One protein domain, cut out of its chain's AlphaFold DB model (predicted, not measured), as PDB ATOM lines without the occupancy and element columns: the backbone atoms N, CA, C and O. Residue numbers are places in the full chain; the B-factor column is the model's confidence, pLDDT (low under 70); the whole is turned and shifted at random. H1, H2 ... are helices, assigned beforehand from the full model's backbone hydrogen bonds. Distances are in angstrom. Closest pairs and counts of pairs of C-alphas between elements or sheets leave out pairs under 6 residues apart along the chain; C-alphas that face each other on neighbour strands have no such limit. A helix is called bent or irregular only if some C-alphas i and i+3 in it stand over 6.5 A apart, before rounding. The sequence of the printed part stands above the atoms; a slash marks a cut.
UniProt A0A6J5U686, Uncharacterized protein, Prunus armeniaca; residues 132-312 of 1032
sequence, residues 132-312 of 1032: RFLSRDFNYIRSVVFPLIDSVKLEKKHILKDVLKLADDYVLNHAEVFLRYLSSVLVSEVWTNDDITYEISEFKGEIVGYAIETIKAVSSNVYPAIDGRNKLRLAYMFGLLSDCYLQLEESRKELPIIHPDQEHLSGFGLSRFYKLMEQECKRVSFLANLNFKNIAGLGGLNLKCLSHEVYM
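This is residues 132 to 312 of the 1032 residues of an uncharacterized protein of Prunus armeniaca (UniProt A0A6J5U686). Look for a chain of helices wound in stacked turns along one long axis, with H1, H3 and H5 following one another in one layer and H2, H4, H6 and H8 in the other. H1 and H2 lie at one end of this stack; at the far end, past H8, the long link of residues 287 to 305 leads to a short last helix, H9. The printed part has 181 residues with nine named helices, H1 to H9 in order, and no named strand; the class is all helix. The whole is compact by its radius of gyration of the C-alphas, 17.5 A, yet elongated, spanning 59 by 38 by 26 A.

Find C-alpha 138 at (-36.578, 44.792, 14.505); H1 runs from there to residue 151. H2 is residues 160 to 169, and H3, residues 174 to 187, is 20.1 A long. H4, residues 193 to 209, is 21.3 A long, with a kink of 86 degrees near residue 202; it is irregular, with C-alphas 202 and 205 7.7 A apart. H5 is residues 211 to 222. At C-alpha 231, (-47.790, 8.896, 6.378), begins H6, the longest helix, which reaches residue 251 over 29.9 A. H7, residues 260 to 267, is only just irregular, with C-alphas 264 and 267 6.8 A apart. H8, residues 270 to 286, is 25.9 A long and irregular, with C-alphas 283 and 286 7.5 A apart. H9, residues 306 to 312, ends at C-alpha 312, (-61.949, 0.033, 6.082).

H1 to H6 form an up and down bundle, each helix running against the one before it. H3 and H6 are the hubs, touching three helices each. H1 touches H3 with residues 146 to 150 alone; their closest C-alphas, Ile 149 and Tyr 181, are 5.6 A apart. H2 and H3 are a helical hairpin, closest at the C-alphas of Ala 167 and His 174, 5.6 A. H3 touches H5 at a steep tilt of 39 degrees, closest at the C-alphas of Ser 183 and Val 222, 5.8 A. H5 and H6 are a hairpin, with the C-alphas of Ala 211 and Cys 244 closest at 4.7 A. H4 touches H6 at the C-alphas of Val 208 and Cys 244, 5.2 A. H6 and H8 touch with 38 pairs of C-alphas within 8 A, opposite ways at a shallow tilt of 15 degrees; Ala 235 and Glu 278 have the closest C-alphas, 4.1 A. H7 and H8 meet only through their link, and H8 and H9 are apart. In H2, H3, H5, H6 and H9 every O i to N i+4 pair is within hydrogen-bond range; the others have 9 of 10 in H1, 9 of 13 in H4, 12 of 13 in H8 and 0 of 4 in H7, where 1 of 5 O i to N i+3 pairs is within range.

Look to Ser 135 and Tyr 311 for the two C-alphas farthest apart, 60.9 A. The printed part has no cut, and its one long link is H8 to H9, where residues 296 to 297 pair antiparallel with residues 300 to 301. The mean pLDDT of the printed part is 83.7; residues 252 to 268 are under 70.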
ATOM      1  N   ARG A 132     -33.248  50.850   6.337       80.56
ATOM      2  CA  ARG A 132     -34.031  50.397   7.504       80.56
ATOM      3  C   ARG A 132     -33.455  49.132   8.123       80.56
ATOM      4  O   ARG A 132     -33.418  49.028   9.349       80.56
ATOM      5  N   PHE A 133     -32.983  48.191   7.310       82.56
ATOM      6  CA  PHE A 133     -32.429  46.931   7.802       82.56
ATOM      7  C   PHE A 133     -31.160  47.153   8.645       82.56
ATOM      8  O   PHE A 133     -31.069  46.671   9.773       82.56
ATOM      9  N   LEU A 134     -30.218  47.970   8.159       81.69
ATOM     10  CA  LEU A 134     -28.990  48.317   8.885       81.69
ATOM     11  C   LEU A 134     -29.249  49.184  10.126       81.69
ATOM     12  O   LEU A 134     -28.480  49.125  11.085       81.69
ATOM     13  N   SER A 135     -30.359  49.932  10.154       81.81
ATOM     14  CA  SER A 135     -30.791  50.698  11.334       81.81
ATOM     15  C   SER A 135     -31.307  49.836  12.498       81.81
ATOM     16  O   SER A 135     -31.618  50.376  13.560       81.81
ATOM     17  N   ARG A 136     -31.370  48.504  12.325       79.94
ATOM     18  CA  ARG A 136     -31.858  47.533  13.321       79.94
ATOM     19  C   ARG A 136     -33.315  47.759  13.739       79.94
ATOM     20  O   ARG A 136     -33.690  47.519  14.885       79.94
ATOM     21  N   ASP A 137     -34.159  48.186  12.801       84.50
ATOM     22  CA  ASP A 137     -35.611  48.194  12.995       84.50
ATOM     23  C   ASP A 137     -36.121  46.744  13.065       84.50
ATOM     24  O   ASP A 137     -36.439  46.124  12.050       84.50
ATOM     25  N   PHE A 138     -36.185  46.184  14.276       79.88
ATOM     26  CA  PHE A 138     -36.578  44.792  14.505       79.88
ATOM     27  C   PHE A 138     -37.966  44.455  13.945       79.88
ATOM     28  O   PHE A 138     -38.176  43.341  13.466       79.88
ATOM     29  N   ASN A 139     -38.908  45.405  13.960       82.44
ATOM     30  CA  ASN A 139     -40.243  45.187  13.403       82.44
ATOM     31  C   ASN A 139     -40.177  45.058  11.879       82.44
ATOM     32  O   ASN A 139     -40.816  44.171  11.311       82.44
ATOM     33  N   TYR A 140     -39.368  45.897  11.227       84.69
ATOM     34  CA  TYR A 140     -39.117  45.785   9.795       84.69
ATOM     35  C   TYR A 140     -38.399  44.492   9.432       84.69
ATOM     36  O   TYR A 140     -38.878  43.749   8.580       84.69
ATOM     37  N   ILE A 141     -37.287  44.200  10.111       83.25
ATOM     38  CA  ILE A 141     -36.475  43.008   9.863       83.25
ATOM     39  C   ILE A 141     -37.360  41.762   9.966       83.25
ATOM     40  O   ILE A 141     -37.390  40.949   9.044       83.25
ATOM     41  N   ARG A 142     -38.175  41.652  11.022       82.56
ATOM     42  CA  ARG A 142     -39.136  40.556  11.185       82.56
ATOM     43  C   ARG A 142     -40.167  40.514  10.054       82.56
ATOM     44  O   ARG A 142     -40.445  39.438   9.533       82.56
ATOM     45  N   SER A 143     -40.700  41.669   9.648       83.94
ATOM     46  CA  SER A 143     -41.690  41.772   8.565       83.94
ATOM     47  C   SER A 143     -41.161  41.374   7.185       83.94
ATOM     48  O   SER A 143     -41.966  41.099   6.307       83.94
ATOM     49  N   VAL A 144     -39.840  41.324   6.992       85.00
ATOM     50  CA  VAL A 144     -39.213  40.940   5.719       85.00
ATOM     51  C   VAL A 144     -38.656  39.514   5.783       85.00
ATOM     52  O   VAL A 144     -38.888  38.716   4.876       85.00
ATOM     53  N   VAL A 145     -37.974  39.161   6.875       85.50
ATOM     54  CA  VAL A 145     -37.361  37.838   7.061       85.50
ATOM     55  C   VAL A 145     -38.423  36.748   7.236       85.50
ATOM     56  O   VAL A 145     -38.281  35.664   6.675       85.50
ATOM     57  N   PHE A 146     -39.517  37.004   7.961       87.06
ATOM     58  CA  PHE A 146     -40.541  35.976   8.181       87.06
ATOM     59  C   PHE A 146     -41.312  35.603   6.910       87.06
ATOM     60  O   PHE A 146     -41.411  34.409   6.642       87.06
ATOM     61  N   PRO A 147     -41.786  36.544   6.070       87.12
ATOM     62  CA  PRO A 147     -42.378  36.185   4.781       87.12
ATOM     63  C   PRO A 147     -41.408  35.474   3.836       87.12
ATOM     64  O   PRO A 147     -41.831  34.607   3.074       87.12
ATOM     65  N   LEU A 148     -40.110  35.797   3.892       86.75
ATOM     66  CA  LEU A 148     -39.092  35.077   3.124       86.75
ATOM     67  C   LEU A 148     -39.036  33.600   3.537       86.75
ATOM     68  O   LEU A 148     -39.071  32.725   2.672       86.75
ATOM     69  N   ILE A 149     -39.010  33.327   4.843       87.00
ATOM     70  CA  ILE A 149     -39.067  31.968   5.398       87.00
ATOM     71  C   ILE A 149     -40.389  31.282   5.034       87.00
ATOM     72  O   ILE A 149     -40.395  30.133   4.602       87.00
ATOM     73  N   ASP A 150     -41.513  31.983   5.169       86.19
ATOM     74  CA  ASP A 150     -42.834  31.436   4.856       86.19
ATOM     75  C   ASP A 150     -42.968  31.123   3.350       86.19
ATOM     76  O   ASP A 150     -43.668  30.182   2.980       86.19
ATOM     77  N   SER A 151     -42.237  31.827   2.473       87.00
ATOM     78  CA  SER A 151     -42.197  31.531   1.031       87.00
ATOM     79  C   SER A 151     -41.614  30.149   0.709       87.00
ATOM     80  O   SER A 151     -41.972  29.558  -0.309       87.00
ATOM     81  N   VAL A 152     -40.785  29.589   1.600       87.94
ATOM     82  CA  VAL A 152     -40.190  28.246   1.459       87.94
ATOM     83  C   VAL A 152     -41.256  27.147   1.486       87.94
ATOM     84  O   VAL A 152     -41.049  26.057   0.955       87.94
ATOM     85  N   LYS A 153     -42.431  27.448   2.055       86.50
ATOM     86  CA  LYS A 153     -43.598  26.561   2.035       86.50
ATOM     87  C   LYS A 153     -44.163  26.343   0.624       86.50
ATOM     88  O   LYS A 153     -44.819  25.335   0.378       86.50
ATOM     89  N   LEU A 154     -43.970  27.306  -0.278       85.81
ATOM     90  CA  LEU A 154     -44.513  27.281  -1.640       85.81
ATOM     91  C   LEU A 154     -43.429  27.053  -2.697       85.81
ATOM     92  O   LEU A 154     -43.731  26.580  -3.787       85.81
ATOM     93  N   GLU A 155     -42.175  27.380  -2.389       85.38
ATOM     94  CA  GLU A 155     -41.054  27.303  -3.324       85.38
ATOM     95  C   GLU A 155     -39.834  26.654  -2.661       85.38
ATOM     96  O   GLU A 155     -39.452  26.999  -1.542       85.38
ATOM     97  N   LYS A 156     -39.165  25.738  -3.369       84.06
ATOM     98  CA  LYS A 156     -37.946  25.089  -2.868       84.06
ATOM     99  C   LYS A 156     -36.763  26.064  -2.918       84.06
ATOM    100  O   LYS A 156     -36.193  26.297  -3.982       84.06
ATOM    101  N   LYS A 157     -36.399  26.627  -1.763       85.12
ATOM    102  CA  LYS A 157     -35.289  27.578  -1.585       85.12
ATOM    103  C   LYS A 157     -34.355  27.115  -0.465       85.12
ATOM    104  O   LYS A 157     -34.779  27.012   0.678       85.12
ATOM    105  N   HIS A 158     -33.084  26.891  -0.785       84.19
ATOM    106  CA  HIS A 158     -32.044  26.491   0.174       84.19
ATOM    107  C   HIS A 158     -31.447  27.720   0.875       84.19
ATOM    108  O   HIS A 158     -30.337  28.142   0.558       84.19
ATOM    109  N   ILE A 159     -32.226  28.353   1.757       86.56
ATOM    110  CA  ILE A 159     -31.885  29.649   2.380       86.56
ATOM    111  C   ILE A 159     -31.628  29.556   3.889       86.56
ATOM    112  O   ILE A 159     -31.389  30.583   4.520       86.56
ATOM    113  N   LEU A 160     -31.668  28.358   4.487       86.38
ATOM    114  CA  LEU A 160     -31.557  28.184   5.939       86.38
ATOM    115  C   LEU A 160     -30.281  28.823   6.501       86.38
ATOM    116  O   LEU A 160     -30.349  29.643   7.412       86.38
ATOM    117  N   LYS A 161     -29.122  28.505   5.910       86.81
ATOM    118  CA  LYS A 161     -27.817  29.032   6.346       86.81
ATOM    119  C   LYS A 161     -27.751  30.556   6.267       86.81
ATOM    120  O   LYS A 161     -27.262  31.201   7.191       86.81
ATOM    121  N   ASP A 162     -28.264  31.121   5.177       85.94
ATOM    122  CA  ASP A 162     -28.251  32.564   4.947       85.94
ATOM    123  C   ASP A 162     -29.165  33.287   5.943       85.94
ATOM    124  O   ASP A 162     -28.785  34.308   6.511       85.94
ATOM    125  N   VAL A 163     -30.346  32.732   6.217       86.44
ATOM    126  CA  VAL A 163     -31.323  33.315   7.144       86.44
ATOM    127  C   VAL A 163     -30.879  33.197   8.607       86.44
ATOM    128  O   VAL A 163     -31.081  34.143   9.368       86.44
ATOM    129  N   LEU A 164     -30.238  32.093   9.009       86.50
ATOM    130  CA  LEU A 164     -29.655  31.968  10.352       86.50
ATOM    131  C   LEU A 164     -28.493  32.945  10.546       86.50
ATOM    132  O   LEU A 164     -28.436  33.628  11.564       86.50
ATOM    133  N   LYS A 165     -27.643  33.114   9.528       85.81
ATOM    134  CA  LYS A 165     -26.580  34.123   9.560       85.81
ATOM    135  C   LYS A 165     -27.141  35.541   9.716       85.81
ATOM    136  O   LYS A 165     -26.619  36.322  10.503       85.81
ATOM    137  N   LEU A 166     -28.240  35.865   9.027       84.31
ATOM    138  CA  LEU A 166     -28.950  37.134   9.229       84.31
ATOM    139  C   LEU A 166     -29.530  37.261  10.643       84.31
ATOM    140  O   LEU A 166     -29.565  38.363  11.188       84.31
ATOM    141  N   ALA A 167     -29.987  36.167  11.250       84.88
ATOM    142  CA  ALA A 167     -30.466  36.204  12.624       84.88
ATOM    143  C   ALA A 167     -29.334  36.530  13.609       84.88
ATOM    144  O   ALA A 167     -29.519  37.395  14.468       84.88
ATOM    145  N   ASP A 168     -28.165  35.914  13.429       85.19
ATOM    146  CA  ASP A 168     -26.985  36.135  14.269       85.19
ATOM    147  C   ASP A 168     -26.403  37.549  14.093       85.19
ATOM    148  O   ASP A 168     -26.151  38.245  15.079       85.19
ATOM    149  N   ASP A 169     -26.261  38.018  12.848       82.62
ATOM    150  CA  ASP A 169     -25.678  39.329  12.524       82.62
ATOM    151  C   ASP A 169     -26.549  40.507  13.023       82.62
ATOM    152  O   ASP A 169     -26.033  41.584  13.348       82.62
ATOM    153  N   TYR A 170     -27.872  40.311  13.111       79.88
ATOM    154  CA  TYR A 170     -28.847  41.365  13.435       79.88
ATOM    155  C   TYR A 170     -29.650  41.114  14.724       79.88
ATOM    156  O   TYR A 170     -30.614  41.833  14.993       79.88
ATOM    157  N   VAL A 171     -29.217  40.165  15.565       79.19
ATOM    158  CA  VAL A 171     -29.774  39.882  16.906       79.19
ATOM    159  C   VAL A 171     -31.268  39.513  16.873       79.19
ATOM    160  O   VAL A 171     -32.050  39.894  17.747       79.19
ATOM    161  N   LEU A 172     -31.696  38.766  15.853       83.38
ATOM    162  CA  LEU A 172     -32.988  38.077  15.905       83.38
ATOM    163  C   LEU A 172     -32.857  36.821  16.770       83.38
ATOM    164  O   LEU A 172     -31.772  36.270  16.942       83.38
ATOM    165  N   ASN A 173     -33.977  36.335  17.304       84.00
ATOM    166  CA  ASN A 173     -33.968  35.081  18.045       84.00
ATOM    167  C   ASN A 173     -33.675  33.911  17.090       84.00
ATOM    168  O   ASN A 173     -34.549  33.498  16.325       84.00
ATOM    169  N   HIS A 174     -32.451  33.385  17.166       86.12
ATOM    170  CA  HIS A 174     -31.965  32.264  16.362       86.12
ATOM    171  C   HIS A 174     -32.930  31.068  16.406       86.12
ATOM    172  O   HIS A 174     -33.324  30.549  15.363       86.12
ATOM    173  N   ALA A 175     -33.391  30.684  17.602       83.94
ATOM    174  CA  ALA A 175     -34.310  29.562  17.779       83.94
ATOM    175  C   ALA A 175     -35.676  29.822  17.122       83.94
ATOM    176  O   ALA A 175     -36.249  28.933  16.497       83.94
ATOM    177  N   GLU A 176     -36.200  31.048  17.208       86.12
ATOM    178  CA  GLU A 176     -37.484  31.407  16.590       86.12
ATOM    179  C   GLU A 176     -37.412  31.359  15.058       86.12
ATOM    180  O   GLU A 176     -38.312  30.828  14.404       86.12
ATOM    181  N   VAL A 177     -36.327  31.888  14.489       87.69
ATOM    182  CA  VAL A 177     -36.073  31.889  13.045       87.69
ATOM    183  C   VAL A 177     -35.915  30.457  12.527       87.69
ATOM    184  O   VAL A 177     -36.573  30.080  11.553       87.69
ATOM    185  N   PHE A 178     -35.118  29.641  13.221       88.88
ATOM    186  CA  PHE A 178     -34.915  28.231  12.898       88.88
ATOM    187  C   PHE A 178     -36.222  27.429  12.953       88.88
ATOM    188  O   PHE A 178     -36.575  26.744  11.994       88.88
ATOM    189  N   LEU A 179     -36.995  27.548  14.039       87.56
ATOM    190  CA  LEU A 179     -38.247  26.808  14.216       87.56
ATOM    191  C   LEU A 179     -39.339  27.242  13.239       87.56
ATOM    192  O   LEU A 179     -40.136  26.405  12.804       87.56
ATOM    193  N   ARG A 180     -39.381  28.526  12.861       88.88
ATOM    194  CA  ARG A 180     -40.291  29.009  11.815       88.88
ATOM    195  C   ARG A 180     -39.927  28.413  10.459       88.88
ATOM    196  O   ARG A 180     -40.819  27.943   9.759       88.88
ATOM    197  N   TYR A 181     -38.636  28.351  10.126       89.38
ATOM    198  CA  TYR A 181     -38.169  27.693   8.905       89.38
ATOM    199  C   TYR A 181     -38.487  26.201   8.900       89.38
ATOM    200  O   TYR A 181     -39.100  25.706   7.954       89.38
ATOM    201  N   LEU A 182     -38.157  25.502   9.988       88.38
ATOM    202  CA  LEU A 182     -38.471  24.089  10.172       88.38
ATOM    203  C   LEU A 182     -39.974  23.831   9.998       88.38
ATOM    204  O   LEU A 182     -40.364  22.921   9.270       88.38
ATOM    205  N   SER A 183     -40.822  24.663  10.608       89.88
ATOM    206  CA  SER A 183     -42.279  24.551  10.483       89.88
ATOM    207  C   SER A 183     -42.753  24.752   9.041       89.88
ATOM    208  O   SER A 183     -43.572  23.975   8.552       89.88
ATOM    209  N   SER A 184     -42.217  25.751   8.334       89.69
ATOM    210  CA  SER A 184     -42.564  26.039   6.936       89.69
ATOM    211  C   SER A 184     -42.156  24.910   5.988       89.69
ATOM    212  O   SER A 184     -42.943  24.514   5.128       89.69
ATOM    213  N   VAL A 185     -40.968  24.337   6.184       89.81
ATOM    214  CA  VAL A 185     -40.450  23.222   5.383       89.81
ATOM    215  C   VAL A 185     -41.221  21.924   5.652       89.81
ATOM    216  O   VAL A 185     -41.595  21.219   4.714       89.81
ATOM    217  N   LEU A 186     -41.534  21.621   6.918       88.50
ATOM    218  CA  LEU A 186     -42.286  20.417   7.288       88.50
ATOM    219  C   LEU A 186     -43.731  20.424   6.772       88.50
ATOM    220  O   LEU A 186     -44.250  19.361   6.434       88.50
ATOM    221  N   VAL A 187     -44.374  21.589   6.678       89.44
ATOM    222  CA  VAL A 187     -45.748  21.723   6.153       89.44
ATOM    223  C   VAL A 187     -45.778  21.828   4.622       89.44
ATOM    224  O   VAL A 187     -46.832  21.677   4.009       89.44
ATOM    225  N   SER A 188     -44.637  22.073   3.981       88.56
ATOM    226  CA  SER A 188     -44.563  22.220   2.532       88.56
ATOM    227  C   SER A 188     -44.835  20.914   1.783       88.56
ATOM    228  O   SER A 188     -44.226  19.884   2.074       88.56
ATOM    229  N   GLU A 189     -45.626  21.007   0.712       83.44
ATOM    230  CA  GLU A 189     -45.838  19.922  -0.261       83.44
ATOM    231  C   GLU A 189     -44.700  19.820  -1.291       83.44
ATOM    232  O   GLU A 189     -44.417  18.741  -1.800       83.44
ATOM    233  N   VAL A 190     -44.007  20.931  -1.567       85.94
ATOM    234  CA  VAL A 190     -42.915  21.002  -2.562       85.94
ATOM    235  C   VAL A 190     -41.629  20.303  -2.102       85.94
ATOM    236  O   VAL A 190     -40.814  19.879  -2.920       85.94
ATOM    237  N   TRP A 191     -41.430  20.173  -0.791       88.25
ATOM    238  CA  TRP A 191     -40.238  19.559  -0.216       88.25
ATOM    239  C   TRP A 191     -40.464  18.067   0.007       88.25
ATOM    240  O   TRP A 191     -41.428  17.686   0.671       88.25
ATOM    241  N   THR A 192     -39.554  17.217  -0.471       86.56
ATOM    242  CA  THR A 192     -39.554  15.784  -0.130       86.56
ATOM    243  C   THR A 192     -38.881  15.549   1.222       86.56
ATOM    244  O   THR A 192     -38.075  16.358   1.668       86.56
ATOM    245  N   ASN A 193     -39.172  14.437   1.901       86.00
ATOM    246  CA  ASN A 193     -38.558  14.154   3.207       86.00
ATOM    247  C   ASN A 193     -37.023  14.046   3.144       86.00
ATOM    248  O   ASN A 193     -36.344  14.411   4.106       86.00
ATOM    249  N   ASP A 194     -36.485  13.577   2.021       85.56
ATOM    250  CA  ASP A 194     -35.042  13.462   1.811       85.56
ATOM    251  C   ASP A 194     -34.404  14.843   1.645       85.56
ATOM    252  O   ASP A 194     -33.376  15.122   2.261       85.56
ATOM    253  N   ASP A 195     -35.068  15.747   0.914       86.12
ATOM    254  CA  ASP A 195     -34.634  17.141   0.779       86.12
ATOM    255  C   ASP A 195     -34.587  17.859   2.133       86.12
ATOM    256  O   ASP A 195     -33.627  18.563   2.439       86.12
ATOM    257  N   ILE A 196     -35.612  17.650   2.963       86.38
ATOM    258  CA  ILE A 196     -35.699  18.213   4.319       86.38
ATOM    259  C   ILE A 196     -34.565  17.680   5.188       86.38
ATOM    260  O   ILE A 196     -33.894  18.433   5.893       86.38
ATOM    261  N   THR A 197     -34.326  16.371   5.116       85.50
ATOM    262  CA  THR A 197     -33.269  15.715   5.887       85.50
ATOM    263  C   THR A 197     -31.887  16.204   5.475       85.50
ATOM    264  O   THR A 197     -31.037  16.380   6.345       85.50
ATOM    265  N   TYR A 198     -31.666  16.433   4.179       86.25
ATOM    266  CA  TYR A 198     -30.421  16.989   3.660       86.25
ATOM    267  C   TYR A 198     -30.202  18.422   4.157       86.25
ATOM    268  O   TYR A 198     -29.154  18.707   4.737       86.25
ATOM    269  N   GLU A 199     -31.210  19.287   4.020       84.38
ATOM    270  CA  GLU A 199     -31.130  20.701   4.412       84.38
ATOM    271  C   GLU A 199     -30.860  20.884   5.913       84.38
ATOM    272  O   GLU A 199     -30.076  21.740   6.314       84.38
ATOM    273  N   ILE A 200     -31.482  20.054   6.753       85.06
ATOM    274  CA  ILE A 200     -31.407  20.176   8.216       85.06
ATOM    275  C   ILE A 200     -30.289  19.299   8.815       85.06
ATOM    276  O   ILE A 200     -30.036  19.338  10.018       85.06
ATOM    277  N   SER A 201     -29.577  18.512   8.002       83.62
ATOM    278  CA  SER A 201     -28.567  17.552   8.477       83.62
ATOM    279  C   SER A 201     -27.499  18.169   9.389       83.62
ATOM    280  O   SER A 201     -27.166  17.572  10.413       83.62
ATOM    281  N   GLU A 202     -27.024  19.374   9.061       83.50
ATOM    282  CA  GLU A 202     -26.028  20.127   9.838       83.50
ATOM    283  C   GLU A 202     -26.593  20.713  11.147       83.50
ATOM    284  O   GLU A 202     -25.838  20.939  12.089       83.50
ATOM    285  N   PHE A 203     -27.915  20.885  11.242       83.81
ATOM    286  CA  PHE A 203     -28.610  21.543  12.357       83.81
ATOM    287  C   PHE A 203     -29.404  20.571  13.248       83.81
ATOM    288  O   PHE A 203     -30.146  20.990  14.135       83.81
ATOM    289  N   LYS A 204     -29.254  19.249  13.067       81.38
ATOM    290  CA  LYS A 204     -29.959  18.236  13.883       81.38
ATOM    291  C   LYS A 204     -29.726  18.398  15.388       81.38
ATOM    292  O   LYS A 204     -30.645  18.180  16.174       81.38
ATOM    293  N   GLY A 205     -28.516  18.803  15.781       81.50
ATOM    294  CA  GLY A 205     -28.177  19.074  17.180       81.50
ATOM    295  C   GLY A 205     -28.958  20.248  17.777       81.50
ATOM    296  O   GLY A 205     -29.274  20.217  18.961       81.50
ATOM    297  N   GLU A 206     -29.331  21.241  16.966       82.94
ATOM    298  CA  GLU A 206     -30.112  22.402  17.405       82.94
ATOM    299  C   GLU A 206     -31.597  22.073  17.576       82.94
ATOM    300  O   GLU A 206     -32.211  22.540  18.530       82.94
ATOM    301  N   ILE A 207     -32.169  21.204  16.730       82.94
ATOM    302  CA  ILE A 207     -33.559  20.727  16.891       82.94
ATOM    303  C   ILE A 207     -33.757  20.100  18.272       82.94
ATOM    304  O   ILE A 207     -34.726  20.406  18.971       82.94
ATOM    305  N   VAL A 208     -32.815  19.231  18.646       81.88
ATOM    306  CA  VAL A 208     -32.779  18.567  19.946       81.88
ATOM    307  C   VAL A 208     -32.412  19.595  21.025       81.88
ATOM    308  O   VAL A 208     -33.097  19.698  22.029       81.88
ATOM    309  N   GLY A 209     -31.433  20.476  20.799       82.69
ATOM    310  CA  GLY A 209     -31.106  21.585  21.708       82.69
ATOM    311  C   GLY A 209     -32.307  22.452  22.130       82.69
ATOM    312  O   GLY A 209     -32.385  22.848  23.295       82.69
ATOM    313  N   TYR A 210     -33.263  22.667  21.222       85.62
ATOM    314  CA  TYR A 210     -34.515  23.402  21.439       85.62
ATOM    315  C   TYR A 210     -35.738  22.489  21.639       85.62
ATOM    316  O   TYR A 210     -36.844  22.844  21.241       85.62
ATOM    317  N   ALA A 211     -35.574  21.302  22.236       83.94
ATOM    318  CA  ALA A 211     -36.626  20.283  22.326       83.94
ATOM    319  C   ALA A 211     -38.002  20.811  22.785       83.94
ATOM    320  O   ALA A 211     -39.014  20.463  22.183       83.94
ATOM    321  N   ILE A 212     -38.080  21.676  23.805       83.38
ATOM    322  CA  ILE A 212     -39.369  22.187  24.318       83.38
ATOM    323  C   ILE A 212     -40.068  23.063  23.270       83.38
ATOM    324  O   ILE A 212     -41.264  22.910  23.011       83.38
ATOM    325  N   GLU A 213     -39.332  23.993  22.670       85.12
ATOM    326  CA  GLU A 213     -39.822  24.912  21.651       85.12
ATOM    327  C   GLU A 213     -40.139  24.177  20.341       85.12
ATOM    328  O   GLU A 213     -41.173  24.453  19.728       85.12
ATOM    329  N   THR A 214     -39.325  23.184  19.964       86.19
ATOM    330  CA  THR A 214     -39.558  22.286  18.825       86.19
ATOM    331  C   THR A 214     -40.859  21.513  18.999       86.19
ATOM    332  O   THR A 214     -41.705  21.545  18.106       86.19
ATOM    333  N   ILE A 215     -41.072  20.854  20.143       86.62
ATOM    334  CA  ILE A 215     -42.295  20.078  20.389       86.62
ATOM    335  C   ILE A 215     -43.521  21.004  20.339       86.62
ATOM    336  O   ILE A 215     -44.520  20.648  19.707       86.62
ATOM    337  N   LYS A 216     -43.455  22.210  20.924       85.75
ATOM    338  CA  LYS A 216     -44.547  23.198  20.848       85.75
ATOM    339  C   LYS A 216     -44.836  23.622  19.408       85.75
ATOM    340  O   LYS A 216     -45.987  23.541  18.986       85.75
ATOM    341  N   ALA A 217     -43.814  24.020  18.650       86.06
ATOM    342  CA  ALA A 217     -43.963  24.468  17.266       86.06
ATOM    343  C   ALA A 217     -44.497  23.353  16.353       86.06
ATOM    344  O   ALA A 217     -45.421  23.576  15.567       86.06
ATOM    345  N   VAL A 218     -43.970  22.132  16.498       88.56
ATOM    346  CA  VAL A 218     -44.433  20.964  15.744       88.56
ATOM    347  C   VAL A 218     -45.882  20.636  16.095       88.56
ATOM    348  O   VAL A 218     -46.693  20.410  15.200       88.56
ATOM    349  N   SER A 219     -46.247  20.670  17.374       85.75
ATOM    350  CA  SER A 219     -47.600  20.318  17.808       85.75
ATOM    351  C   SER A 219     -48.651  21.366  17.432       85.75
ATOM    352  O   SER A 219     -49.764  20.993  17.066       85.75
ATOM    353  N   SER A 220     -48.323  22.663  17.495       85.69
ATOM    354  CA  SER A 220     -49.282  23.745  17.227       85.69
ATOM    355  C   SER A 220     -49.390  24.115  15.749       85.69
ATOM    356  O   SER A 220     -50.481  24.431  15.281       85.69
ATOM    357  N   ASN A 221     -48.274  24.094  15.011       84.88
ATOM    358  CA  ASN A 221     -48.211  24.657  13.659       84.88
ATOM    359  C   ASN A 221     -48.086  23.574  12.582       84.88
ATOM    360  O   ASN A 221     -48.679  23.700  11.513       84.88
ATOM    361  N   VAL A 222     -47.318  22.515  12.853       88.19
ATOM    362  CA  VAL A 222     -46.969  21.499  11.847       88.19
ATOM    363  C   VAL A 222     -47.986  20.363  11.822       88.19
ATOM    364  O   VAL A 222     -48.559  20.070  10.772       88.19
ATOM    365  N   TYR A 223     -48.265  19.754  12.976       89.56
ATOM    366  CA  TYR A 223     -49.167  18.612  13.082       89.56
ATOM    367  C   TYR A 223     -50.567  18.903  12.527       89.56
ATOM    368  O   TYR A 223     -51.038  18.088  11.735       89.56
ATOM    369  N   PRO A 224     -51.244  20.033  12.835       88.31
ATOM    370  CA  PRO A 224     -52.574  20.302  12.287       88.31
ATOM    371  C   PRO A 224     -52.582  20.442  10.762       88.31
ATOM    372  O   PRO A 224     -53.555  20.043  10.129       88.31
ATOM    373  N   ALA A 225     -51.494  20.949  10.176       88.06
ATOM    374  CA  ALA A 225     -51.408  21.269   8.756       88.06
ATOM    375  C   ALA A 225     -51.026  20.079   7.853       88.06
ATOM    376  O   ALA A 225     -51.337  20.109   6.666       88.06
ATOM    377  N   ILE A 226     -50.382  19.032   8.383       89.62
ATOM    378  CA  ILE A 226     -50.049  17.822   7.608       89.62
ATOM    379  C   ILE A 226     -51.314  16.992   7.349       89.62
ATOM    380  O   ILE A 226     -52.025  16.652   8.291       89.62
ATOM    381  N   ASP A 227     -51.590  16.585   6.109       87.38
ATOM    382  CA  ASP A 227     -52.640  15.591   5.846       87.38
ATOM    383  C   ASP A 227     -52.251  14.241   6.473       87.38
ATOM    384  O   ASP A 227     -51.145  13.737   6.266       87.38
ATOM    385  N   GLY A 228     -53.165  13.624   7.223       87.31
ATOM    386  CA  GLY A 228     -52.919  12.324   7.835       87.31
ATOM    387  C   GLY A 228     -52.774  11.167   6.842       87.31
ATOM    388  O   GLY A 228     -52.294  10.097   7.217       87.31
ATOM    389  N   ARG A 229     -53.097  11.386   5.561       89.50
ATOM    390  CA  ARG A 229     -52.751  10.466   4.467       89.50
ATOM    391  C   ARG A 229     -51.264  10.497   4.107       89.50
ATOM    392  O   ARG A 229     -50.735   9.477   3.653       89.50
ATOM    393  N   ASN A 230     -50.560  11.603   4.367       89.88
ATOM    394  CA  ASN A 230     -49.117  11.727   4.159       89.88
ATOM    395  C   ASN A 230     -48.331  11.077   5.312       89.88
ATOM    396  O   ASN A 230     -47.692  11.724   6.146       89.88
ATOM    397  N   LYS A 231     -48.382   9.745   5.337       91.50
ATOM    398  CA  LYS A 231     -47.790   8.896   6.378       91.50
ATOM    399  C   LYS A 231     -46.276   9.035   6.486       91.50
ATOM    400  O   LYS A 231     -45.740   8.972   7.584       91.50
ATOM    401  N   LEU A 232     -45.577   9.280   5.376       90.00
ATOM    402  CA  LEU A 232     -44.129   9.491   5.400       90.00
ATOM    403  C   LEU A 232     -43.763  10.812   6.089       90.00
ATOM    404  O   LEU A 232     -42.796  10.851   6.850       90.00
ATOM    405  N   ARG A 233     -44.516  11.897   5.854       90.44
ATOM    406  CA  ARG A 233     -44.303  13.177   6.550       90.44
ATOM    407  C   ARG A 233     -44.663  13.079   8.033       90.44
ATOM    408  O   ARG A 233     -43.912  13.584   8.864       90.44
ATOM    409  N   LEU A 234     -45.749  12.378   8.367       91.19
ATOM    410  CA  LEU A 234     -46.103  12.083   9.758       91.19
ATOM    411  C   LEU A 234     -45.042  11.235  10.465       91.19
ATOM    412  O   LEU A 234     -44.658  11.575  11.578       91.19
ATOM    413  N   ALA A 235     -44.513  10.192   9.818       91.06
ATOM    414  CA  ALA A 235     -43.424   9.391  10.372       91.06
ATOM    415  C   ALA A 235     -42.196  10.252  10.679       91.06
ATOM    416  O   ALA A 235     -41.626  10.151  11.760       91.06
ATOM    417  N   TYR A 236     -41.810  11.126   9.744       90.12
ATOM    418  CA  TYR A 236     -40.685  12.037   9.935       90.12
ATOM    419  C   TYR A 236     -40.896  12.955  11.147       90.12
ATOM    420  O   TYR A 236     -40.020  13.081  11.997       90.12
ATOM    421  N   MET A 237     -42.094  13.530  11.271       91.12
ATOM    422  CA  MET A 237     -42.484  14.355  12.411       91.12
ATOM    423  C   MET A 237     -42.490  13.568  13.734       91.12
ATOM    424  O   MET A 237     -41.975  14.067  14.731       91.12
ATOM    425  N   PHE A 238     -43.023  12.342  13.764       91.38
ATOM    426  CA  PHE A 238     -42.983  11.487  14.956       91.38
ATOM    427  C   PHE A 238     -41.551  11.106  15.350       91.38
ATOM    428  O   PHE A 238     -41.245  11.089  16.539       91.38
ATOM    429  N   GLY A 239     -40.658  10.892  14.380       90.38
ATOM    430  CA  GLY A 239     -39.227  10.713  14.635       90.38
ATOM    431  C   GLY A 239     -38.604  11.933  15.323       90.38
ATOM    432  O   GLY A 239     -37.958  11.785  16.356       90.38
ATOM    433  N   LEU A 240     -38.885  13.147  14.828       88.31
ATOM    434  CA  LEU A 240     -38.412  14.390  15.457       88.31
ATOM    435  C   LEU A 240     -38.943  14.561  16.888       88.31
ATOM    436  O   LEU A 240     -38.195  14.951  17.782       88.31
ATOM    437  N   LEU A 241     -40.226  14.258  17.117       89.25
ATOM    438  CA  LEU A 241     -40.819  14.297  18.455       89.25
ATOM    439  C   LEU A 241     -40.170  13.259  19.376       89.25
ATOM    440  O   LEU A 241     -39.821  13.598  20.503       89.25
ATOM    441  N   SER A 242     -39.960  12.029  18.898       89.88
ATOM    442  CA  SER A 242     -39.267  10.970  19.639       89.88
ATOM    443  C   SER A 242     -37.885  11.427  20.109       89.88
ATOM    444  O   SER A 242     -37.573  11.272  21.288       89.88
ATOM    445  N   ASP A 243     -37.082  12.015  19.221       89.44
ATOM    446  CA  ASP A 243     -35.728  12.482  19.543       89.44
ATOM    447  C   ASP A 243     -35.746  13.625  20.580       89.44
ATOM    448  O   ASP A 243     -34.949  13.631  21.519       89.44
ATOM    449  N   CYS A 244     -36.702  14.559  20.470       87.88
ATOM    450  CA  CYS A 244     -36.871  15.648  21.439       87.88
ATOM    451  C   CYS A 244     -37.328  15.136  22.817       87.88
ATOM    452  O   CYS A 244     -36.790  15.555  23.842       87.88
ATOM    453  N   TYR A 245     -38.300  14.217  22.863       86.25
ATOM    454  CA  TYR A 245     -38.771  13.628  24.119       86.25
ATOM    455  C   TYR A 245     -37.709  12.745  24.776       86.25
ATOM    456  O   TYR A 245     -37.577  12.795  25.995       86.25
ATOM    457  N   LEU A 246     -36.912  12.003  23.998       86.94
ATOM    458  CA  LEU A 246     -35.803  11.199  24.519       86.94
ATOM    459  C   LEU A 246     -34.788  12.075  25.265       86.94
ATOM    460  O   LEU A 246     -34.415  11.772  26.395       86.94
ATOM    461  N   GLN A 247     -34.400  13.210  24.682       85.31
ATOM    462  CA  GLN A 247     -33.468  14.135  25.323       85.31
ATOM    463  C   GLN A 247     -34.074  14.826  26.563       85.31
ATOM    464  O   GLN A 247     -33.363  15.092  27.537       85.31
ATOM    465  N   LEU A 248     -35.382  15.115  26.579       81.88
ATOM    466  CA  LEU A 248     -36.064  15.645  27.769       81.88
ATOM    467  C   LEU A 248     -36.147  14.611  28.902       81.88
ATOM    468  O   LEU A 248     -35.882  14.957  30.055       81.88
ATOM    469  N   GLU A 249     -36.436  13.350  28.568       81.12
ATOM    470  CA  GLU A 249     -36.422  12.215  29.499       81.12
ATOM    471  C   GLU A 249     -35.010  11.997  30.087       81.12
ATOM    472  O   GLU A 249     -34.863  11.865  31.304       81.12
ATOM    473  N   GLU A 250     -33.956  12.048  29.261       81.44
ATOM    474  CA  GLU A 250     -32.553  11.924  29.696       81.44
ATOM    475  C   GLU A 250     -32.078  13.112  30.551       81.44
ATOM    476  O   GLU A 250     -31.343  12.933  31.526       81.44
ATOM    477  N   SER A 251     -32.514  14.332  30.222       74.75
ATOM    478  CA  SER A 251     -32.120  15.560  30.930       74.75
ATOM    479  C   SER A 251     -32.951  15.871  32.184       74.75
ATOM    480  O   SER A 251     -32.656  16.853  32.868       74.75
ATOM    481  N   ARG A 252     -33.952  15.035  32.516       67.25
ATOM    482  CA  ARG A 252     -34.878  15.188  33.663       67.25
ATOM    483  C   ARG A 252     -35.573  16.555  33.733       67.25
ATOM    484  O   ARG A 252     -35.864  17.050  34.822       67.25
ATOM    485  N   LYS A 253     -35.811  17.188  32.584       65.50
ATOM    486  CA  LYS A 253     -36.561  18.450  32.498       65.50
ATOM    487  C   LYS A 253     -38.065  18.168  32.537       65.50
ATOM    488  O   LYS A 253     -38.500  17.090  32.138       65.50
ATOM    489  N   GLU A 254     -38.859  19.128  33.016       61.44
ATOM    490  CA  GLU A 254     -40.322  19.007  33.005       61.44
ATOM    491  C   GLU A 254     -40.829  18.801  31.572       61.44
ATOM    492  O   GLU A 254     -40.491  19.560  30.658       61.44
ATOM    493  N   LEU A 255     -41.625  17.747  31.380       65.38
ATOM    494  CA  LEU A 255     -42.200  17.411  30.086       65.38
ATOM    495  C   LEU A 255     -43.292  18.435  29.742       65.38
ATOM    496  O   LEU A 255     -44.211  18.628  30.540       65.38
ATOM    497  N   PRO A 256     -43.230  19.095  28.574       64.12
ATOM    498  CA  PRO A 256     -44.290  19.998  28.156       64.12
ATOM    499  C   PRO A 256     -45.569  19.193  27.897       64.12
ATOM    500  O   PRO A 256     -45.641  18.438  26.931       64.12
ATOM    501  N   ILE A 257     -46.586  19.361  28.746       63.22
ATOM    502  CA  ILE A 257     -47.919  18.787  28.524       63.22
ATOM    503  C   ILE A 257     -48.620  19.647  27.469       63.22
ATOM    504  O   ILE A 257     -48.902  20.824  27.693       63.22
ATOM    505  N   ILE A 258     -48.865  19.068  26.298       65.12
ATOM    506  CA  ILE A 258     -49.483  19.740  25.148       65.12
ATOM    507  C   ILE A 258     -50.930  19.277  24.956       65.12
ATOM    508  O   ILE A 258     -51.745  20.027  24.420       65.12
ATOM    509  N   HIS A 259     -51.270  18.073  25.423       60.56
ATOM    510  CA  HIS A 259     -52.629  17.538  25.388       60.56
ATOM    511  C   HIS A 259     -53.028  16.973  26.760       60.56
ATOM    512  O   HIS A 259     -52.201  16.299  27.374       60.56
ATOM    513  N   PRO A 260     -54.274  17.178  27.232       56.62
ATOM    514  CA  PRO A 260     -54.738  16.646  28.521       56.62
ATOM    515  C   PRO A 260     -54.603  15.117  28.625       56.62
ATOM    516  O   PRO A 260     -54.267  14.596  29.680       56.62
ATOM    517  N   ASP A 261     -54.754  14.398  27.509       57.25
ATOM    518  CA  ASP A 261     -54.644  12.931  27.464       57.25
ATOM    519  C   ASP A 261     -53.193  12.401  27.583       57.25
ATOM    520  O   ASP A 261     -52.984  11.196  27.733       57.25
ATOM    521  N   GLN A 262     -52.174  13.275  27.555       63.62
ATOM    522  CA  GLN A 262     -50.763  12.875  27.691       63.62
ATOM    523  C   GLN A 262     -50.381  12.453  29.117       63.62
ATOM    524  O   GLN A 262     -49.368  11.773  29.286       63.62
ATOM    525  N   GLU A 263     -51.183  12.788  30.134       55.41
ATOM    526  CA  GLU A 263     -50.927  12.379  31.525       55.41
ATOM    527  C   GLU A 263     -50.918  10.846  31.682       55.41
ATOM    528  O   GLU A 263     -50.105  10.302  32.432       55.41
ATOM    529  N   HIS A 264     -51.733  10.132  30.897       54.94
ATOM    530  CA  HIS A 264     -51.823   8.666  30.907       54.94
ATOM    531  C   HIS A 264     -50.665   7.959  30.177       54.94
ATOM    532  O   HIS A 264     -50.389   6.791  30.446       54.94
ATOM    533  N   LEU A 265     -49.956   8.656  29.279       58.66
ATOM    534  CA  LEU A 265     -48.812   8.124  28.518       58.66
ATOM    535  C   LEU A 265     -47.483   8.198  29.288       58.66
ATOM    536  O   LEU A 265     -46.503   7.557  28.898       58.66
ATOM    537  N   SER A 266     -47.451   8.941  30.401       55.75
ATOM    538  CA  SER A 266     -46.267   9.127  31.253       55.75
ATOM    539  C   SER A 266     -45.684   7.814  31.805       55.75
ATOM    540  O   SER A 266     -44.491   7.751  32.094       55.75
ATOM    541  N   GLY A 267     -46.485   6.742  31.882       56.06
ATOM    542  CA  GLY A 267     -46.041   5.413  32.317       56.06
ATOM    543  C   GLY A 267     -45.273   4.589  31.268       56.06
ATOM    544  O   GLY A 267     -44.519   3.698  31.650       56.06
ATOM    545  N   PHE A 268     -45.435   4.866  29.965       60.31
ATOM    546  CA  PHE A 268     -44.812   4.097  28.864       60.31
ATOM    547  C   PHE A 268     -43.590   4.803  28.237       60.31
ATOM    548  O   PHE A 268     -42.768   4.159  27.582       60.31
ATOM    549  N   GLY A 269     -43.440   6.111  28.484       74.62
ATOM    550  CA  GLY A 269     -42.416   6.973  27.884       74.62
ATOM    551  C   GLY A 269     -42.874   7.534  26.534       74.62
ATOM    552  O   GLY A 269     -43.187   6.782  25.605       74.62
ATOM    553  N   LEU A 270     -42.919   8.864  26.412       81.88
ATOM    554  CA  LEU A 270     -43.394   9.550  25.203       81.88
ATOM    555  C   LEU A 270     -42.422   9.345  24.037       81.88
ATOM    556  O   LEU A 270     -42.861   9.198  22.895       81.88
ATOM    557  N   SER A 271     -41.121   9.248  24.324       85.31
ATOM    558  CA  SER A 271     -40.095   8.917  23.329       85.31
ATOM    559  C   SER A 271     -40.402   7.588  22.620       85.31
ATOM    560  O   SER A 271     -40.474   7.522  21.392       85.31
ATOM    561  N   ARG A 272     -40.694   6.534  23.392       85.62
ATOM    562  CA  ARG A 272     -41.013   5.190  22.883       85.62
ATOM    563  C   ARG A 272     -42.320   5.160  22.103       85.62
ATOM    564  O   ARG A 272     -42.388   4.504  21.065       85.62
ATOM    565  N   PHE A 273     -43.337   5.880  22.575       87.00
ATOM    566  CA  PHE A 273     -44.616   5.982  21.876       87.00
ATOM    567  C   PHE A 273     -44.453   6.607  20.486       87.00
ATOM    568  O   PHE A 273     -44.849   6.001  19.490       87.00
ATOM    569  N   TYR A 274     -43.823   7.783  20.383       89.00
ATOM    570  CA  TYR A 274     -43.624   8.423  19.081       89.00
ATOM    571  C   TYR A 274     -42.682   7.619  18.182       89.00
ATOM    572  O   TYR A 274     -42.889   7.582  16.968       89.00
ATOM    573  N   LYS A 275     -41.717   6.890  18.761       90.62
ATOM    574  CA  LYS A 275     -40.882   5.967  17.991       90.62
ATOM    575  C   LYS A 275     -41.681   4.821  17.372       90.62
ATOM    576  O   LYS A 275     -41.451   4.474  16.214       90.62
ATOM    577  N   LEU A 276     -42.639   4.261  18.112       89.19
ATOM    578  CA  LEU A 276     -43.564   3.255  17.593       89.19
ATOM    579  C   LEU A 276     -44.446   3.845  16.481       89.19
ATOM    580  O   LEU A 276     -44.561   3.246  15.416       89.19
ATOM    581  N   MET A 277     -45.000   5.049  16.672       90.94
ATOM    582  CA  MET A 277     -45.824   5.711  15.647       90.94
ATOM    583  C   MET A 277     -45.051   5.993  14.353       90.94
ATOM    584  O   MET A 277     -45.604   5.836  13.267       90.94
ATOM    585  N   GLU A 278     -43.769   6.367  14.444       91.94
ATOM    586  CA  GLU A 278     -42.888   6.510  13.279       91.94
ATOM    587  C   GLU A 278     -42.793   5.196  12.485       91.94
ATOM    588  O   GLU A 278     -42.930   5.201  11.258       91.94
ATOM    589  N   GLN A 279     -42.546   4.078  13.175       90.94
ATOM    590  CA  GLN A 279     -42.388   2.762  12.550       90.94
ATOM    591  C   GLN A 279     -43.687   2.287  11.900       90.94
ATOM    592  O   GLN A 279     -43.668   1.838  10.752       90.94
ATOM    593  N   GLU A 280     -44.812   2.434  12.597       89.94
ATOM    594  CA  GLU A 280     -46.118   2.024  12.084       89.94
ATOM    595  C   GLU A 280     -46.556   2.900  10.899       89.94
ATOM    596  O   GLU A 280     -46.959   2.366   9.866       89.94
ATOM    597  N   CYS A 281     -46.353   4.225  10.951       89.94
ATOM    598  CA  CYS A 281     -46.582   5.118   9.805       89.94
ATOM    599  C   CYS A 281     -45.783   4.705   8.560       89.94
ATOM    600  O   CYS A 281     -46.311   4.736   7.446       89.94
ATOM    601  N   LYS A 282     -44.503   4.341   8.731       89.25
ATOM    602  CA  LYS A 282     -43.651   3.865   7.629       89.25
ATOM    603  C   LYS A 282     -44.151   2.539   7.072       89.25
ATOM    604  O   LYS A 282     -44.153   2.363   5.862       89.25
ATOM    605  N   ARG A 283     -44.600   1.624   7.931       87.31
ATOM    606  CA  ARG A 283     -45.114   0.321   7.499       87.31
ATOM    607  C   ARG A 283     -46.361   0.463   6.636       87.31
ATOM    608  O   ARG A 283     -46.420  -0.128   5.567       87.31
ATOM    609  N   VAL A 284     -47.323   1.282   7.061       89.19
ATOM    610  CA  VAL A 284     -48.579   1.492   6.324       89.19
ATOM    611  C   VAL A 284     -48.477   2.552   5.224       89.19
ATOM    612  O   VAL A 284     -49.488   2.919   4.628       89.19
ATOM    613  N   SER A 285     -47.281   3.070   4.916       88.12
ATOM    614  CA  SER A 285     -47.130   4.201   3.991       88.12
ATOM    615  C   SER A 285     -47.606   3.900   2.569       88.12
ATOM    616  O   SER A 285     -48.014   4.823   1.870       88.12
ATOM    617  N   PHE A 286     -47.584   2.629   2.155       87.44
ATOM    618  CA  PHE A 286     -48.065   2.186   0.843       87.44
ATOM    619  C   PHE A 286     -49.599   2.258   0.693       87.44
ATOM    620  O   PHE A 286     -50.104   2.243  -0.428       87.44
ATOM    621  N   LEU A 287     -50.351   2.373   1.796       87.12
ATOM    622  CA  LEU A 287     -51.813   2.479   1.786       87.12
ATOM    623  C   LEU A 287     -52.245   3.919   1.497       87.12
ATOM    624  O   LEU A 287     -52.331   4.732   2.410       87.12
ATOM    625  N   ALA A 288     -52.528   4.265   0.242       82.75
ATOM    626  CA  ALA A 288     -52.761   5.656  -0.168       82.75
ATOM    627  C   ALA A 288     -53.842   6.396   0.654       82.75
ATOM    628  O   ALA A 288     -53.613   7.520   1.100       82.75
ATOM    629  N   ASN A 289     -54.986   5.752   0.908       87.75
ATOM    630  CA  ASN A 289     -56.161   6.412   1.492       87.75
ATOM    631  C   ASN A 289     -56.211   6.407   3.027       87.75
ATOM    632  O   ASN A 289     -56.954   7.210   3.592       87.75
ATOM    633  N   LEU A 290     -55.390   5.576   3.682       90.12
ATOM    634  CA  LEU A 290     -55.388   5.443   5.138       90.12
ATOM    635  C   LEU A 290     -54.931   6.747   5.791       90.12
ATOM    636  O   LEU A 290     -53.811   7.218   5.541       90.12
ATOM    637  N   ASN A 291     -55.788   7.298   6.649       92.00
ATOM    638  CA  ASN A 291     -55.534   8.502   7.422       92.00
ATOM    639  C   ASN A 291     -55.002   8.144   8.816       92.00
ATOM    640  O   ASN A 291     -55.753   7.826   9.736       92.00
ATOM    641  N   PHE A 292     -53.689   8.267   9.010       91.00
ATOM    642  CA  PHE A 292     -53.047   7.851  10.257       91.00
ATOM    643  C   PHE A 292     -53.423   8.728  11.463       91.00
ATOM    644  O   PHE A 292     -53.342   8.271  12.598       91.00
ATOM    645  N   LYS A 293     -53.921   9.955  11.254       91.25
ATOM    646  CA  LYS A 293     -54.426  10.794  12.358       91.25
ATOM    647  C   LYS A 293     -55.691  10.222  13.007       91.25
ATOM    648  O   LYS A 293     -55.966  10.520  14.168       91.25
ATOM    649  N   ASN A 294     -56.447   9.397  12.280       88.81
ATOM    650  CA  ASN A 294     -57.593   8.667  12.827       88.81
ATOM    651  C   ASN A 294     -57.157   7.460  13.677       88.81
ATOM    652  O   ASN A 294     -57.949   6.972  14.477       88.81
ATOM    653  N   ILE A 295     -55.907   7.008  13.533       86.81
ATOM    654  CA  ILE A 295     -55.292   5.912  14.297       86.81
ATOM    655  C   ILE A 295     -54.594   6.468  15.542       86.81
ATOM    656  O   ILE A 295     -54.880   6.038  16.659       86.81
ATOM    657  N   ALA A 296     -53.709   7.452  15.367       86.81
ATOM    658  CA  ALA A 296     -52.913   8.027  16.444       86.81
ATOM    659  C   ALA A 296     -52.848   9.555  16.359       86.81
ATOM    660  O   ALA A 296     -52.496  10.132  15.328       86.81
ATOM    661  N   GLY A 297     -53.157  10.200  17.483       83.81
ATOM    662  CA  GLY A 297     -52.983  11.629  17.692       83.81
ATOM    663  C   GLY A 297     -51.745  11.958  18.526       83.81
ATOM    664  O   GLY A 297     -51.042  11.081  19.023       83.81
ATOM    665  N   LEU A 298     -51.502  13.254  18.745       82.12
ATOM    666  CA  LEU A 298     -50.428  13.717  19.635       82.12
ATOM    667  C   LEU A 298     -50.648  13.316  21.104       82.12
ATOM    668  O   LEU A 298     -49.679  13.245  21.856       82.12
ATOM    669  N   GLY A 299     -51.897  13.068  21.506       74.75
ATOM    670  CA  GLY A 299     -52.276  12.642  22.856       74.75
ATOM    671  C   GLY A 299     -52.359  11.126  23.067       74.75
ATOM    672  O   GLY A 299     -52.721  10.713  24.158       74.75
ATOM    673  N   GLY A 300     -52.054  10.301  22.055       82.00
ATOM    674  CA  GLY A 300     -52.170   8.838  22.128       82.00
ATOM    675  C   GLY A 300     -52.987   8.225  20.989       82.00
ATOM    676  O   GLY A 300     -53.276   8.882  19.986       82.00
ATOM    677  N   LEU A 301     -53.361   6.950  21.131       83.69
ATOM    678  CA  LEU A 301     -54.213   6.250  20.162       83.69
ATOM    679  C   LEU A 301     -55.645   6.789  20.196       83.69
ATOM    680  O   LEU A 301     -56.248   6.937  21.259       83.69
ATOM    681  N   ASN A 302     -56.221   7.034  19.021       85.19
ATOM    682  CA  ASN A 302     -57.610   7.455  18.900       85.19
ATOM    683  C   ASN A 302     -58.528   6.226  18.903       85.19
ATOM    684  O   ASN A 302     -58.999   5.783  17.858       85.19
ATOM    685  N   LEU A 303     -58.804   5.683  20.090       81.00
ATOM    686  CA  LEU A 303     -59.594   4.453  20.261       81.00
ATOM    687  C   LEU A 303     -60.990   4.510  19.613       81.00
ATOM    688  O   LEU A 303     -61.537   3.472  19.258       81.00
ATOM    689  N   LYS A 304     -61.567   5.709  19.426       83.38
ATOM    690  CA  LYS A 304     -62.884   5.877  18.786       83.38
ATOM    691  C   LYS A 304     -62.849   5.606  17.282       83.38
ATOM    692  O   LYS A 304     -63.822   5.093  16.739       83.38
ATOM    693  N   CYS A 305     -61.764   5.988  16.610       84.56
ATOM    694  CA  CYS A 305     -61.653   5.921  15.151       84.56
ATOM    695  C   CYS A 305     -60.695   4.822  14.670       84.56
ATOM    696  O   CYS A 305     -60.813   4.395  13.525       84.56
ATOM    697  N   LEU A 306     -59.802   4.342  15.544       86.00
ATOM    698  CA  LEU A 306     -58.759   3.356  15.259       86.00
ATOM    699  C   LEU A 306     -59.301   2.135  14.515       86.00
ATOM    700  O   LEU A 306     -58.898   1.877  13.382       86.00
ATOM    701  N   SER A 307     -60.227   1.400  15.135       84.62
ATOM    702  CA  SER A 307     -60.747   0.155  14.568       84.62
ATOM    703  C   SER A 307     -61.454   0.401  13.239       84.62
ATOM    704  O   SER A 307     -61.231  -0.333  12.289       84.62
ATOM    705  N   HIS A 308     -62.252   1.467  13.136       86.50
ATOM    706  CA  HIS A 308     -62.973   1.795  11.906       86.50
ATOM    707  C   HIS A 308     -62.027   2.118  10.741       86.50
ATOM    708  O   HIS A 308     -62.202   1.587   9.647       86.50
ATOM    709  N   GLU A 309     -61.013   2.954  10.976       88.94
ATOM    710  CA  GLU A 309     -60.039   3.335   9.949       88.94
ATOM    711  C   GLU A 309     -59.220   2.128   9.475       88.94
ATOM    712  O   GLU A 309     -59.019   1.961   8.271       88.94
ATOM    713  N   VAL A 310     -58.774   1.277  10.409       86.69
ATOM    714  CA  VAL A 310     -58.027   0.054  10.092       86.69
ATOM    715  C   VAL A 310     -58.905  -0.899   9.285       86.69
ATOM    716  O   VAL A 310     -58.509  -1.303   8.198       86.69
ATOM    717  N   TYR A 311     -60.115  -1.196   9.764       86.25
ATOM    718  CA  TYR A 311     -61.037  -2.146   9.139       86.25
ATOM    719  C   TYR A 311     -61.450  -1.757   7.715       86.25
ATOM    720  O   TYR A 311     -61.503  -2.621   6.844       86.25
ATOM    721  N   MET A 312     -61.636  -0.464   7.434       86.31
ATOM    722  CA  MET A 312     -61.949   0.033   6.082       86.31
ATOM    723  C   MET A 312     -60.844  -0.220   5.051       86.31
ATOM    724  O   MET A 312     -61.103  -0.200   3.849       86.31
TER     725      MET A 312